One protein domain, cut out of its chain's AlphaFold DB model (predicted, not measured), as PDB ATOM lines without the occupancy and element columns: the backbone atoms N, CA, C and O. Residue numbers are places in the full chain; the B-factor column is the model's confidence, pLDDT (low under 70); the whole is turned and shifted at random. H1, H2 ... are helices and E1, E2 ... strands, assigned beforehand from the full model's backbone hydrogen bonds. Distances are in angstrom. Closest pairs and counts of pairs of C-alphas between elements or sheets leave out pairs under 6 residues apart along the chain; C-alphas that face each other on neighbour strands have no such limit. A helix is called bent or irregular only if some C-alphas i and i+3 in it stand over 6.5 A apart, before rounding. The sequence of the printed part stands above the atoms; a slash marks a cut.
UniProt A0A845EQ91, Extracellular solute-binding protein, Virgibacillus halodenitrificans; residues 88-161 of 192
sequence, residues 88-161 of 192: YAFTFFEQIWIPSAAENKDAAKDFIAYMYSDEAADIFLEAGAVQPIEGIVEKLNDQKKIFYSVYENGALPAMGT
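What this domain is: This is residues 88 to 161 of the 192 residues of the protein "Extracellular solute-binding protein" of Virgibacillus halodenitrificans (UniProt A0A845EQ91). The printed part is a loose, long loop of chain, closed at one end where its first strand E1 and its last strand E2 lie side by side as a small parallel sheet. Residues 91 to 104, with no named element, run out along one long side; residues 100 to 105 stand free at the far end; H1, H2 and H3 come back one after another along the other long side, and H4 goes across the end back to the sheet. The 74 printed residues hold four named helices and two named strands, in the order E1 H1 H2 H3 H4 E2; the class is mostly helix. The whole is loose, with a radius of gyration of the C-alphas of 14.8 A and spans of 43 by 29 by 18 A.

How they stand to each other: Start at E1, residues 88 to 90, and look for its parallel neighbour E2, residues 155 to 158, at 42 degrees between directions. C-alphas 90 and 158 face each other at 4.5 A; N 89 and O 156, and N 158 and O 89, are within hydrogen-bond range, each pair at 3.0 A. Going on, you meet H1, residues 105 to 115, and H2, residues 118 to 126, which are close but not clearly touching, at a steep tilt of 61 degrees, the same way; their closest C-alphas, of Tyr 114 and Ala 120, are 6.6 A apart. H2 is also close to but not clearly touching H3, residues 136 to 139, with the C-alphas of Ala 121 and Ile 136 closest at 7.9 A. H3 and H4, residues 142 to 152, only just touch, with 3 pairs of C-alphas within 8 A, the closest those of Val 137 and Lys 145 at 6.3 A. The closest C-alphas of H4 and E1 are those of Val 150 and Ala 89, 7.7 A apart. H1 and H4 are apart. E1, the four helices and E2 make a strand-helix-strand unit, two parallel neighbour strands with helices between. In H1 and H2 every O i to N i+4 pair is within hydrogen-bond range; in H4 3 of 7 are, beside 6 of 8 O i to N i+3 pairs, and H3 is too short for an i+4 pair.

Where its parts are: Find C-alpha 88 at (26.484, 23.651, 39.744), where E1 begins its 6.3 A. H1 begins at C-alpha 105, (24.747, 42.924, 9.068), and is 15.3 A long; H2 is 12.6 A, H3 5.4 A and H4 14.6 A. H4 is neither bent nor irregular, but only just: C-alphas 147 and 150 are 6.4 A apart. E2, 9.1 A long, ends at C-alpha 158, (25.976, 24.268, 34.125).

The domain as a whole: The two C-alphas farthest apart, of Glu 103 and Asn 153, are 44.3 A apart. The link E1 to H1 is long; the printed part has no cut. No printed residue is under 70 in pLDDT.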
ATOM      1  N   TYR A  88      27.015  23.112  40.986       92.62
ATOM      2  CA  TYR A  88      26.484  23.651  39.744       92.62
ATOM      3  C   TYR A  88      25.046  24.122  39.909       92.62
ATOM      4  O   TYR A  88      24.238  23.481  40.583       92.62
ATOM      5  N   ALA A  89      24.717  25.233  39.260       90.50
ATOM      6  CA  ALA A  89      23.343  25.654  39.022       90.50
ATOM      7  C   ALA A  89      23.105  25.648  37.513       90.50
ATOM      8  O   ALA A  89      23.837  26.301  36.761       90.50
ATOM      9  N   PHE A  90      22.111  24.875  37.072       87.94
ATOM     10  CA  PHE A  90      21.764  24.811  35.659       87.94
ATOM     11  C   PHE A  90      21.166  26.147  35.220       87.94
ATOM     12  O   PHE A  90      20.256  26.660  35.868       87.94
ATOM     13  N   THR A  91      21.689  26.707  34.135       83.81
ATOM     14  CA  THR A  91      21.216  27.973  33.575       83.81
ATOM     15  C   THR A  91      21.087  27.869  32.068       83.81
ATOM     16  O   THR A  91      21.832  27.146  31.406       83.81
ATOM     17  N   PHE A  92      20.139  28.623  31.526       77.31
ATOM     18  CA  PHE A  92      19.971  28.795  30.095       77.31
ATOM     19  C   PHE A  92      20.334  30.227  29.710       77.31
ATOM     20  O   PHE A  92      20.024  31.167  30.440       77.31
ATOM     21  N   PHE A  93      20.981  30.381  28.557       76.88
ATOM     22  CA  PHE A  93      21.182  31.678  27.929       76.88
ATOM     23  C   PHE A  93      20.435  31.708  26.613       76.88
ATOM     24  O   PHE A  93      20.694  30.890  25.728       76.88
ATOM     25  N   GLU A  94      19.549  32.690  26.492       80.50
ATOM     26  CA  GLU A  94      18.982  33.054  25.205       80.50
ATOM     27  C   GLU A  94      20.109  33.511  24.279       80.50
ATOM     28  O   GLU A  94      20.988  34.288  24.664       80.50
ATOM     29  N   GLN A  95      20.102  32.992  23.057       84.12
ATOM     30  CA  GLN A  95      21.132  33.275  22.068       84.12
ATOM     31  C   GLN A  95      20.553  34.165  20.973       84.12
ATOM     32  O   GLN A  95      19.461  33.919  20.466       84.12
ATOM     33  N   ILE A  96      21.322  35.174  20.570       90.25
ATOM     34  CA  ILE A  96      21.029  36.015  19.411       90.25
ATOM     35  C   ILE A  96      22.180  35.902  18.411       90.25
ATOM     36  O   ILE A  96      23.351  35.994  18.776       90.25
ATOM     37  N   TRP A  97      21.860  35.671  17.137       92.94
ATOM     38  CA  TRP A  97      22.855  35.491  16.079       92.94
ATOM     39  C   TRP A  97      22.491  36.271  14.819       92.94
ATOM     40  O   TRP A  97      21.323  36.486  14.501       92.94
ATOM     41  N   ILE A  98      23.519  36.662  14.065       96.75
ATOM     42  CA  ILE A  98      23.369  37.303  12.757       96.75
ATOM     43  C   ILE A  98      23.595  36.235  11.683       96.75
ATOM     44  O   ILE A  98      24.706  35.704  11.592       96.75
ATOM     45  N   PRO A  99      22.596  35.922  10.838       95.69
ATOM     46  CA  PRO A  99      22.794  35.011   9.720       95.69
ATOM     47  C   PRO A  99      23.931  35.482   8.809       95.69
ATOM     48  O   PRO A  99      24.021  36.657   8.446       95.69
ATOM     49  N   SER A 100      24.776  34.554   8.362       95.62
ATOM     50  CA  SER A 100      25.897  34.878   7.469       95.62
ATOM     51  C   SER A 100      25.445  35.477   6.129       95.62
ATOM     52  O   SER A 100      26.215  36.206   5.507       95.62
ATOM     53  N   ALA A 101      24.201  35.227   5.713       96.94
ATOM     54  CA  ALA A 101      23.579  35.776   4.508       96.94
ATOM     55  C   ALA A 101      22.712  37.028   4.758       96.94
ATOM     56  O   ALA A 101      22.066  37.500   3.830       96.94
ATOM     57  N   ALA A 102      22.671  37.568   5.984       97.12
ATOM     58  CA  ALA A 102      21.873  38.757   6.277       97.12
ATOM     59  C   ALA A 102      22.328  39.955   5.425       97.12
ATOM     60  O   ALA A 102      23.527  40.217   5.310       97.12
ATOM     61  N   GLU A 103      21.370  40.691   4.861       97.44
ATOM     62  CA  GLU A 103      21.642  41.878   4.040       97.44
ATOM     63  C   GLU A 103      22.156  43.048   4.895       97.44
ATOM     64  O   GLU A 103      23.105  43.731   4.520       97.44
ATOM     65  N   ASN A 104      21.591  43.230   6.093       97.12
ATOM     66  CA  ASN A 104      21.846  44.377   6.971       97.12
ATOM     67  C   ASN A 104      22.698  43.998   8.197       97.12
ATOM     68  O   ASN A 104      22.276  44.173   9.339       97.12
ATOM     69  N   LYS A 105      23.896  43.442   7.974       97.62
ATOM     70  CA  LYS A 105      24.747  42.924   9.068       97.62
ATOM     71  C   LYS A 105      25.179  43.984  10.072       97.62
ATOM     72  O   LYS A 105      25.260  43.670  11.251       97.62
ATOM     73  N   ASP A 106      25.479  45.196   9.621       97.44
ATOM     74  CA  ASP A 106      25.981  46.236  10.522       97.44
ATOM     75  C   ASP A 106      24.869  46.750  11.442       97.44
ATOM     76  O   ASP A 106      25.041  46.726  12.654       97.44
ATOM     77  N   ALA A 107      23.673  47.017  10.906       97.81
ATOM     78  CA  ALA A 107      22.506  47.338  11.729       97.81
ATOM     79  C   ALA A 107      22.138  46.200  12.702       97.81
ATOM     80  O   ALA A 107      21.740  46.449  13.837       97.81
ATOM     81  N   ALA A 108      22.296  44.938  12.286       97.75
ATOM     82  CA  ALA A 108      22.080  43.797  13.174       97.75
ATOM     83  C   ALA A 108      23.114  43.735  14.315       97.75
ATOM     84  O   ALA A 108      22.753  43.380  15.435       97.75
ATOM     85  N   LYS A 109      24.380  44.106  14.068       97.25
ATOM     86  CA  LYS A 109      25.394  44.228  15.130       97.25
ATOM     87  C   LYS A 109      25.057  45.360  16.091       97.25
ATOM     88  O   LYS A 109      25.169  45.152  17.293       97.25
ATOM     89  N   ASP A 110      24.620  46.508  15.576       97.69
ATOM     90  CA  ASP A 110      24.204  47.643  16.405       97.69
ATOM     91  C   ASP A 110      23.023  47.257  17.304       97.69
ATOM     92  O   ASP A 110      23.011  47.574  18.492       97.69
ATOM     93  N   PHE A 111      22.065  46.492  16.771       97.00
ATOM     94  CA  PHE A 111      20.958  45.963  17.560       97.00
ATOM     95  C   PHE A 111      21.426  44.979  18.638       97.00
ATOM     96  O   PHE A 111      21.026  45.112  19.790       97.00
ATOM     97  N   ILE A 112      22.307  44.025  18.311       95.75
ATOM     98  CA  ILE A 112      22.871  43.115  19.323       95.75
ATOM     99  C   ILE A 112      23.634  43.901  20.393       95.75
ATOM    100  O   ILE A 112      23.497  43.590  21.567       95.75
ATOM    101  N   ALA A 113      24.388  44.941  20.030       95.06
ATOM    102  CA  ALA A 113      25.055  45.795  21.010       95.06
ATOM    103  C   ALA A 113      24.045  46.507  21.928       95.06
ATOM    104  O   ALA A 113      24.237  46.534  23.142       95.06
ATOM    105  N   TYR A 114      22.941  47.017  21.370       95.81
ATOM    106  CA  TYR A 114      21.849  47.603  22.149       95.81
ATOM    107  C   TYR A 114      21.237  46.610  23.145       95.81
ATOM    108  O   TYR A 114      20.941  47.003  24.270       95.81
ATOM    109  N   MET A 115      21.107  45.326  22.791       94.44
ATOM    110  CA  MET A 115      20.571  44.291  23.692       94.44
ATOM    111  C   MET A 115      21.357  44.137  25.004       94.44
ATOM    112  O   MET A 115      20.786  43.685  25.993       94.44
ATOM    113  N   TYR A 116      22.631  44.538  25.028       92.25
ATOM    114  CA  TYR A 116      23.489  44.534  26.221       92.25
ATOM    115  C   TYR A 116      23.622  45.917  26.886       92.25
ATOM    116  O   TYR A 116      24.453  46.098  27.772       92.25
ATOM    117  N   SER A 117      22.840  46.910  26.459       94.69
ATOM    118  CA  SER A 117      22.785  48.218  27.116       94.69
ATOM    119  C   SER A 117      21.982  48.172  28.419       94.69
ATOM    120  O   SER A 117      21.140  47.293  28.614       94.69
ATOM    121  N   ASP A 118      22.195  49.165  29.286       93.81
ATOM    122  CA  ASP A 118      21.384  49.353  30.493       93.81
ATOM    123  C   ASP A 118      19.893  49.505  30.178       93.81
ATOM    124  O   ASP A 118      19.064  48.916  30.865       93.81
ATOM    125  N   GLU A 119      19.558  50.244  29.118       95.31
ATOM    126  CA  GLU A 119      18.173  50.475  28.696       95.31
ATOM    127  C   GLU A 119      17.478  49.163  28.319       95.31
ATOM    128  O   GLU A 119      16.387  48.870  28.806       95.31
ATOM    129  N   ALA A 120      18.124  48.334  27.493       94.94
ATOM    130  CA  ALA A 120      17.582  47.026  27.153       94.94
ATOM    131  C   ALA A 120      17.476  46.132  28.395       94.94
ATOM    132  O   ALA A 120      16.442  45.503  28.602       94.94
ATOM    133  N   ALA A 121      18.502  46.093  29.247       93.31
ATOM    134  CA  ALA A 121      18.469  45.290  30.465       93.31
ATOM    135  C   ALA A 121      17.304  45.676  31.389       93.31
ATOM    136  O   ALA A 121      16.615  44.786  31.886       93.31
ATOM    137  N   ASP A 122      17.038  46.971  31.561       92.94
ATOM    138  CA  ASP A 122      15.924  47.462  32.374       92.94
ATOM    139  C   ASP A 122      14.566  47.027  31.782       92.94
ATOM    140  O   ASP A 122      13.716  46.519  32.514       92.94
ATOM    141  N   ILE A 123      14.394  47.093  30.454       94.25
ATOM    142  CA  ILE A 123      13.189  46.585  29.763       94.25
ATOM    143  C   ILE A 123      13.008  45.075  29.988       94.25
ATOM    144  O   ILE A 123      11.899  44.601  30.242       94.25
ATOM    145  N   PHE A 124      14.084  44.289  29.903       91.38
ATOM    146  CA  PHE A 124      14.014  42.842  30.135       91.38
ATOM    147  C   PHE A 124      13.646  42.510  31.586       91.38
ATOM    148  O   PHE A 124      12.863  41.583  31.816       91.38
ATOM    149  N   LEU A 125      14.146  43.286  32.552       88.44
ATOM    150  CA  LEU A 125      13.824  43.105  33.966       88.44
ATOM    151  C   LEU A 125      12.329  43.292  34.249       88.44
ATOM    152  O   LEU A 125      11.778  42.523  35.044       88.44
ATOM    153  N   GLU A 126      11.665  44.241  33.577       88.62
ATOM    154  CA  GLU A 126      10.205  44.429  33.659       88.62
ATOM    155  C   GLU A 126       9.434  43.184  33.197       88.62
ATOM    156  O   GLU A 126       8.402  42.838  33.773       88.62
ATOM    157  N   ALA A 127       9.961  42.470  32.198       85.75
ATOM    158  CA  ALA A 127       9.404  41.216  31.689       85.75
ATOM    159  C   ALA A 127       9.841  39.974  32.488       85.75
ATOM    160  O   ALA A 127       9.488  38.849  32.136       85.75
ATOM    161  N   GLY A 128      10.616  40.154  33.558       81.25
ATOM    162  CA  GLY A 128      11.077  39.067  34.414       81.25
ATOM    163  C   GLY A 128      12.439  38.475  34.035       81.25
ATOM    164  O   GLY A 128      12.985  37.705  34.825       81.25
ATOM    165  N   ALA A 129      13.014  38.868  32.901       85.50
ATOM    166  CA  ALA A 129      14.244  38.311  32.349       85.50
ATOM    167  C   ALA A 129      15.491  39.096  32.787       85.50
ATOM    168  O   ALA A 129      15.481  40.320  32.876       85.50
ATOM    169  N   VAL A 130      16.588  38.386  33.053       86.38
ATOM    170  CA  VAL A 130      17.833  38.970  33.578       86.38
ATOM    171  C   VAL A 130      18.933  38.841  32.529       86.38
ATOM    172  O   VAL A 130      19.318  37.730  32.168       86.38
ATOM    173  N   GLN A 131      19.432  39.977  32.034       87.50
ATOM    174  CA  GLN A 131      20.514  40.012  31.046       87.50
ATOM    175  C   GLN A 131      21.882  39.749  31.701       87.50
ATOM    176  O   GLN A 131      22.125  40.232  32.809       87.50
ATOM    177  N   PRO A 132      22.810  39.033  31.039       83.00
ATOM    178  CA  PRO A 132      24.150  38.779  31.563       83.00
ATOM    179  C   PRO A 132      25.084  39.972  31.345       83.00
ATOM    180  O   PRO A 132      26.039  39.902  30.572       83.00
ATOM    181  N   ILE A 133      24.797  41.076  32.027       86.06
ATOM    182  CA  ILE A 133      25.655  42.262  32.063       86.06
ATOM    183  C   ILE A 133      26.237  42.456  33.463       86.06
ATOM    184  O   ILE A 133      25.644  42.045  34.465       86.06
ATOM    185  N   GLU A 134      27.409  43.084  33.540       83.81
ATOM    186  CA  GLU A 134      28.003  43.463  34.823       83.81
ATOM    187  C   GLU A 134      27.048  44.386  35.602       83.81
ATOM    188  O   GLU A 134      26.384  45.245  35.027       83.81
ATOM    189  N   GLY A 135      26.945  44.186  36.918       85.19
ATOM    190  CA  GLY A 135      26.083  44.996  37.790       85.19
ATOM    191  C   GLY A 135      24.589  44.642  37.774       85.19
ATOM    192  O   GLY A 135      23.837  45.199  38.571       85.19
ATOM    193  N   ILE A 136      24.127  43.685  36.952       85.00
ATOM    194  CA  ILE A 136      22.691  43.352  36.868       85.00
ATOM    195  C   ILE A 136      22.092  42.908  38.214       85.00
ATOM    196  O   ILE A 136      20.943  43.231  38.508       85.00
ATOM    197  N   VAL A 137      22.872  42.221  39.059       82.94
ATOM    198  CA  VAL A 137      22.438  41.724  40.379       82.94
ATOM    199  C   VAL A 137      22.018  42.870  41.306       82.94
ATOM    200  O   VAL A 137      21.066  42.727  42.075       82.94
ATOM    201  N   GLU A 138      22.664  44.033  41.207       84.75
ATOM    202  CA  GLU A 138      22.343  45.207  42.026       84.75
ATOM    203  C   GLU A 138      20.953  45.772  41.701       84.75
ATOM    204  O   GLU A 138      20.272  46.275  42.599       84.75
ATOM    205  N   LYS A 139      20.508  45.608  40.446       85.12
ATOM    206  CA  LYS A 139      19.188  46.022  39.948       85.12
ATOM    207  C   LYS A 139      18.064  45.041  40.311       85.12
ATOM    208  O   LYS A 139      16.889  45.364  40.143       85.12
ATOM    209  N   LEU A 140      18.391  43.844  40.803       84.94
ATOM    210  CA  LEU A 140      17.398  42.836  41.170       84.94
ATOM    211  C   LEU A 140      16.734  43.160  42.515       84.94
ATOM    212  O   LEU A 140      17.364  43.662  43.448       84.94
ATOM    213  N   ASN A 141      15.452  42.812  42.642       83.56
ATOM    214  CA  ASN A 141      14.783  42.816  43.941       83.56
ATOM    215  C   ASN A 141      15.369  41.725  44.862       83.56
ATOM    216  O   ASN A 141      16.022  40.789  44.395       83.56
ATOM    217  N   ASP A 142      15.127  41.831  46.171       81.50
ATOM    218  CA  ASP A 142      15.720  40.928  47.169       81.50
ATOM    219  C   ASP A 142      15.413  39.453  46.887       81.50
ATOM    220  O   ASP A 142      16.274  38.589  47.026       81.50
ATOM    221  N   GLN A 143      14.209  39.171  46.393       79.19
ATOM    222  CA  GLN A 143      13.798  37.821  46.037       79.19
ATOM    223  C   GLN A 143      14.601  37.252  44.861       79.19
ATOM    224  O   GLN A 143      15.059  36.118  44.933       79.19
ATOM    225  N   LYS A 144      14.817  38.026  43.792       78.94
ATOM    226  CA  LYS A 144      15.635  37.608  42.647       78.94
ATOM    227  C   LYS A 144      17.111  37.520  43.018       78.94
ATOM    228  O   LYS A 144      17.770  36.579  42.583       78.94
ATOM    229  N   LYS A 145      17.621  38.416  43.870       83.62
ATOM    230  CA  LYS A 145      18.998  38.337  44.388       83.62
ATOM    231  C   LYS A 145      19.293  36.980  45.020       83.62
ATOM    232  O   LYS A 145      20.361  36.438  44.764       83.62
ATOM    233  N   ILE A 146      18.343  36.387  45.749       83.75
ATOM    234  CA  ILE A 146      18.511  35.045  46.335       83.75
ATOM    235  C   ILE A 146      18.895  34.015  45.260       83.75
ATOM    236  O   ILE A 146      19.868  33.285  45.443       83.75
ATOM    237  N   PHE A 147      18.207  34.001  44.115       83.44
ATOM    238  CA  PHE A 147      18.463  33.029  43.045       83.44
ATOM    239  C   PHE A 147      19.795  33.250  42.318       83.44
ATOM    240  O   PHE A 147      20.432  32.283  41.916       83.44
ATOM    241  N   TYR A 148      20.252  34.496  42.175       82.19
ATOM    242  CA  TYR A 148      21.522  34.788  41.495       82.19
ATOM    243  C   TYR A 148      22.734  34.775  42.439       82.19
ATOM    244  O   TYR A 148      23.851  34.513  41.995       82.19
ATOM    245  N   SER A 149      22.526  34.944  43.749       82.44
ATOM    246  CA  SER A 149      23.600  34.923  44.755       82.44
ATOM    247  C   SER A 149      24.330  33.578  44.850       82.44
ATOM    248  O   SER A 149      25.445  33.506  45.364       82.44
ATOM    249  N   VAL A 150      23.749  32.483  44.341       86.50
ATOM    250  CA  VAL A 150      24.423  31.173  44.308       86.50
ATOM    251  C   VAL A 150      25.743  31.226  43.533       86.50
ATOM    252  O   VAL A 150      26.705  30.572  43.934       86.50
ATOM    253  N   TYR A 151      25.814  32.043  42.477       85.62
ATOM    254  CA  TYR A 151      27.021  32.220  41.671       85.62
ATOM    255  C   TYR A 151      28.092  33.027  42.412       85.62
ATOM    256  O   TYR A 151      29.265  32.666  42.375       85.62
ATOM    257  N   GLU A 152      27.697  34.050  43.175       82.88
ATOM    258  CA  GLU A 152      28.614  34.794  44.056       82.88
ATOM    259  C   GLU A 152      29.193  33.895  45.160       82.88
ATOM    260  O   GLU A 152      30.334  34.067  45.587       82.88
ATOM    261  N   ASN A 153      28.436  32.872  45.567       83.75
ATOM    262  CA  ASN A 153      28.843  31.857  46.540       83.75
ATOM    263  C   ASN A 153      29.599  30.661  45.919       83.75
ATOM    264  O   ASN A 153      29.724  29.602  46.549       83.75
ATOM    265  N   GLY A 154      30.101  30.808  44.688       87.44
ATOM    266  CA  GLY A 154      30.994  29.846  44.039       87.44
ATOM    267  C   GLY A 154      30.300  28.681  43.332       87.44
ATOM    268  O   GLY A 154      30.967  27.701  43.011       87.44
ATOM    269  N   ALA A 155      28.984  28.741  43.101       91.81
ATOM    270  CA  ALA A 155      28.362  27.817  42.156       91.81
ATOM    271  C   ALA A 155      28.844  28.125  40.731       91.81
ATOM    272  O   ALA A 155      28.903  29.283  40.322       91.81
ATOM    273  N   LEU A 156      29.145  27.086  39.962       91.50
ATOM    274  CA  LEU A 156      29.469  27.188  38.548       91.50
ATOM    275  C   LEU A 156      28.190  27.074  37.701       91.50
ATOM    276  O   LEU A 156      27.267  26.326  38.050       91.50
ATOM    277  N   PRO A 157      28.095  27.792  36.572       88.56
ATOM    278  CA  PRO A 157      26.991  27.612  35.642       88.56
ATOM    279  C   PRO A 157      27.135  26.270  34.916       88.56
ATOM    280  O   PRO A 157      28.130  26.026  34.235       88.56
ATOM    281  N   ALA A 158      26.124  25.408  35.025       89.19
ATOM    282  CA  ALA A 158      25.976  24.268  34.125       89.19
ATOM    283  C   ALA A 158      25.111  24.692  32.936       89.19
ATOM    284  O   ALA A 158      23.981  25.142  33.115       89.19
ATOM    285  N   MET A 159      25.652  24.550  31.730       85.31
ATOM    286  CA  MET A 159      24.976  24.892  30.481       85.31
ATOM    287  C   MET A 159      25.159  23.742  29.501       85.31
ATOM    288  O   MET A 159      26.279  23.281  29.286       85.31
ATOM    289  N   GLY A 160      24.072  23.290  28.890       78.44
ATOM    290  CA  GLY A 160      24.149  22.247  27.882       78.44
ATOM    291  C   GLY A 160      22.781  21.761  27.446       78.44
ATOM    292  O   GLY A 160      21.819  21.778  28.207       78.44
ATOM    293  N   THR A 161      22.723  21.306  26.205       78.56
ATOM    294  CA  THR A 161      21.632  20.496  25.671       78.56
ATOM    295  C   THR A 161      22.250  19.270  25.015       78.56
ATOM    296  O   THR A 161      23.444  19.265  24.699       78.56
TER     297      THR A 161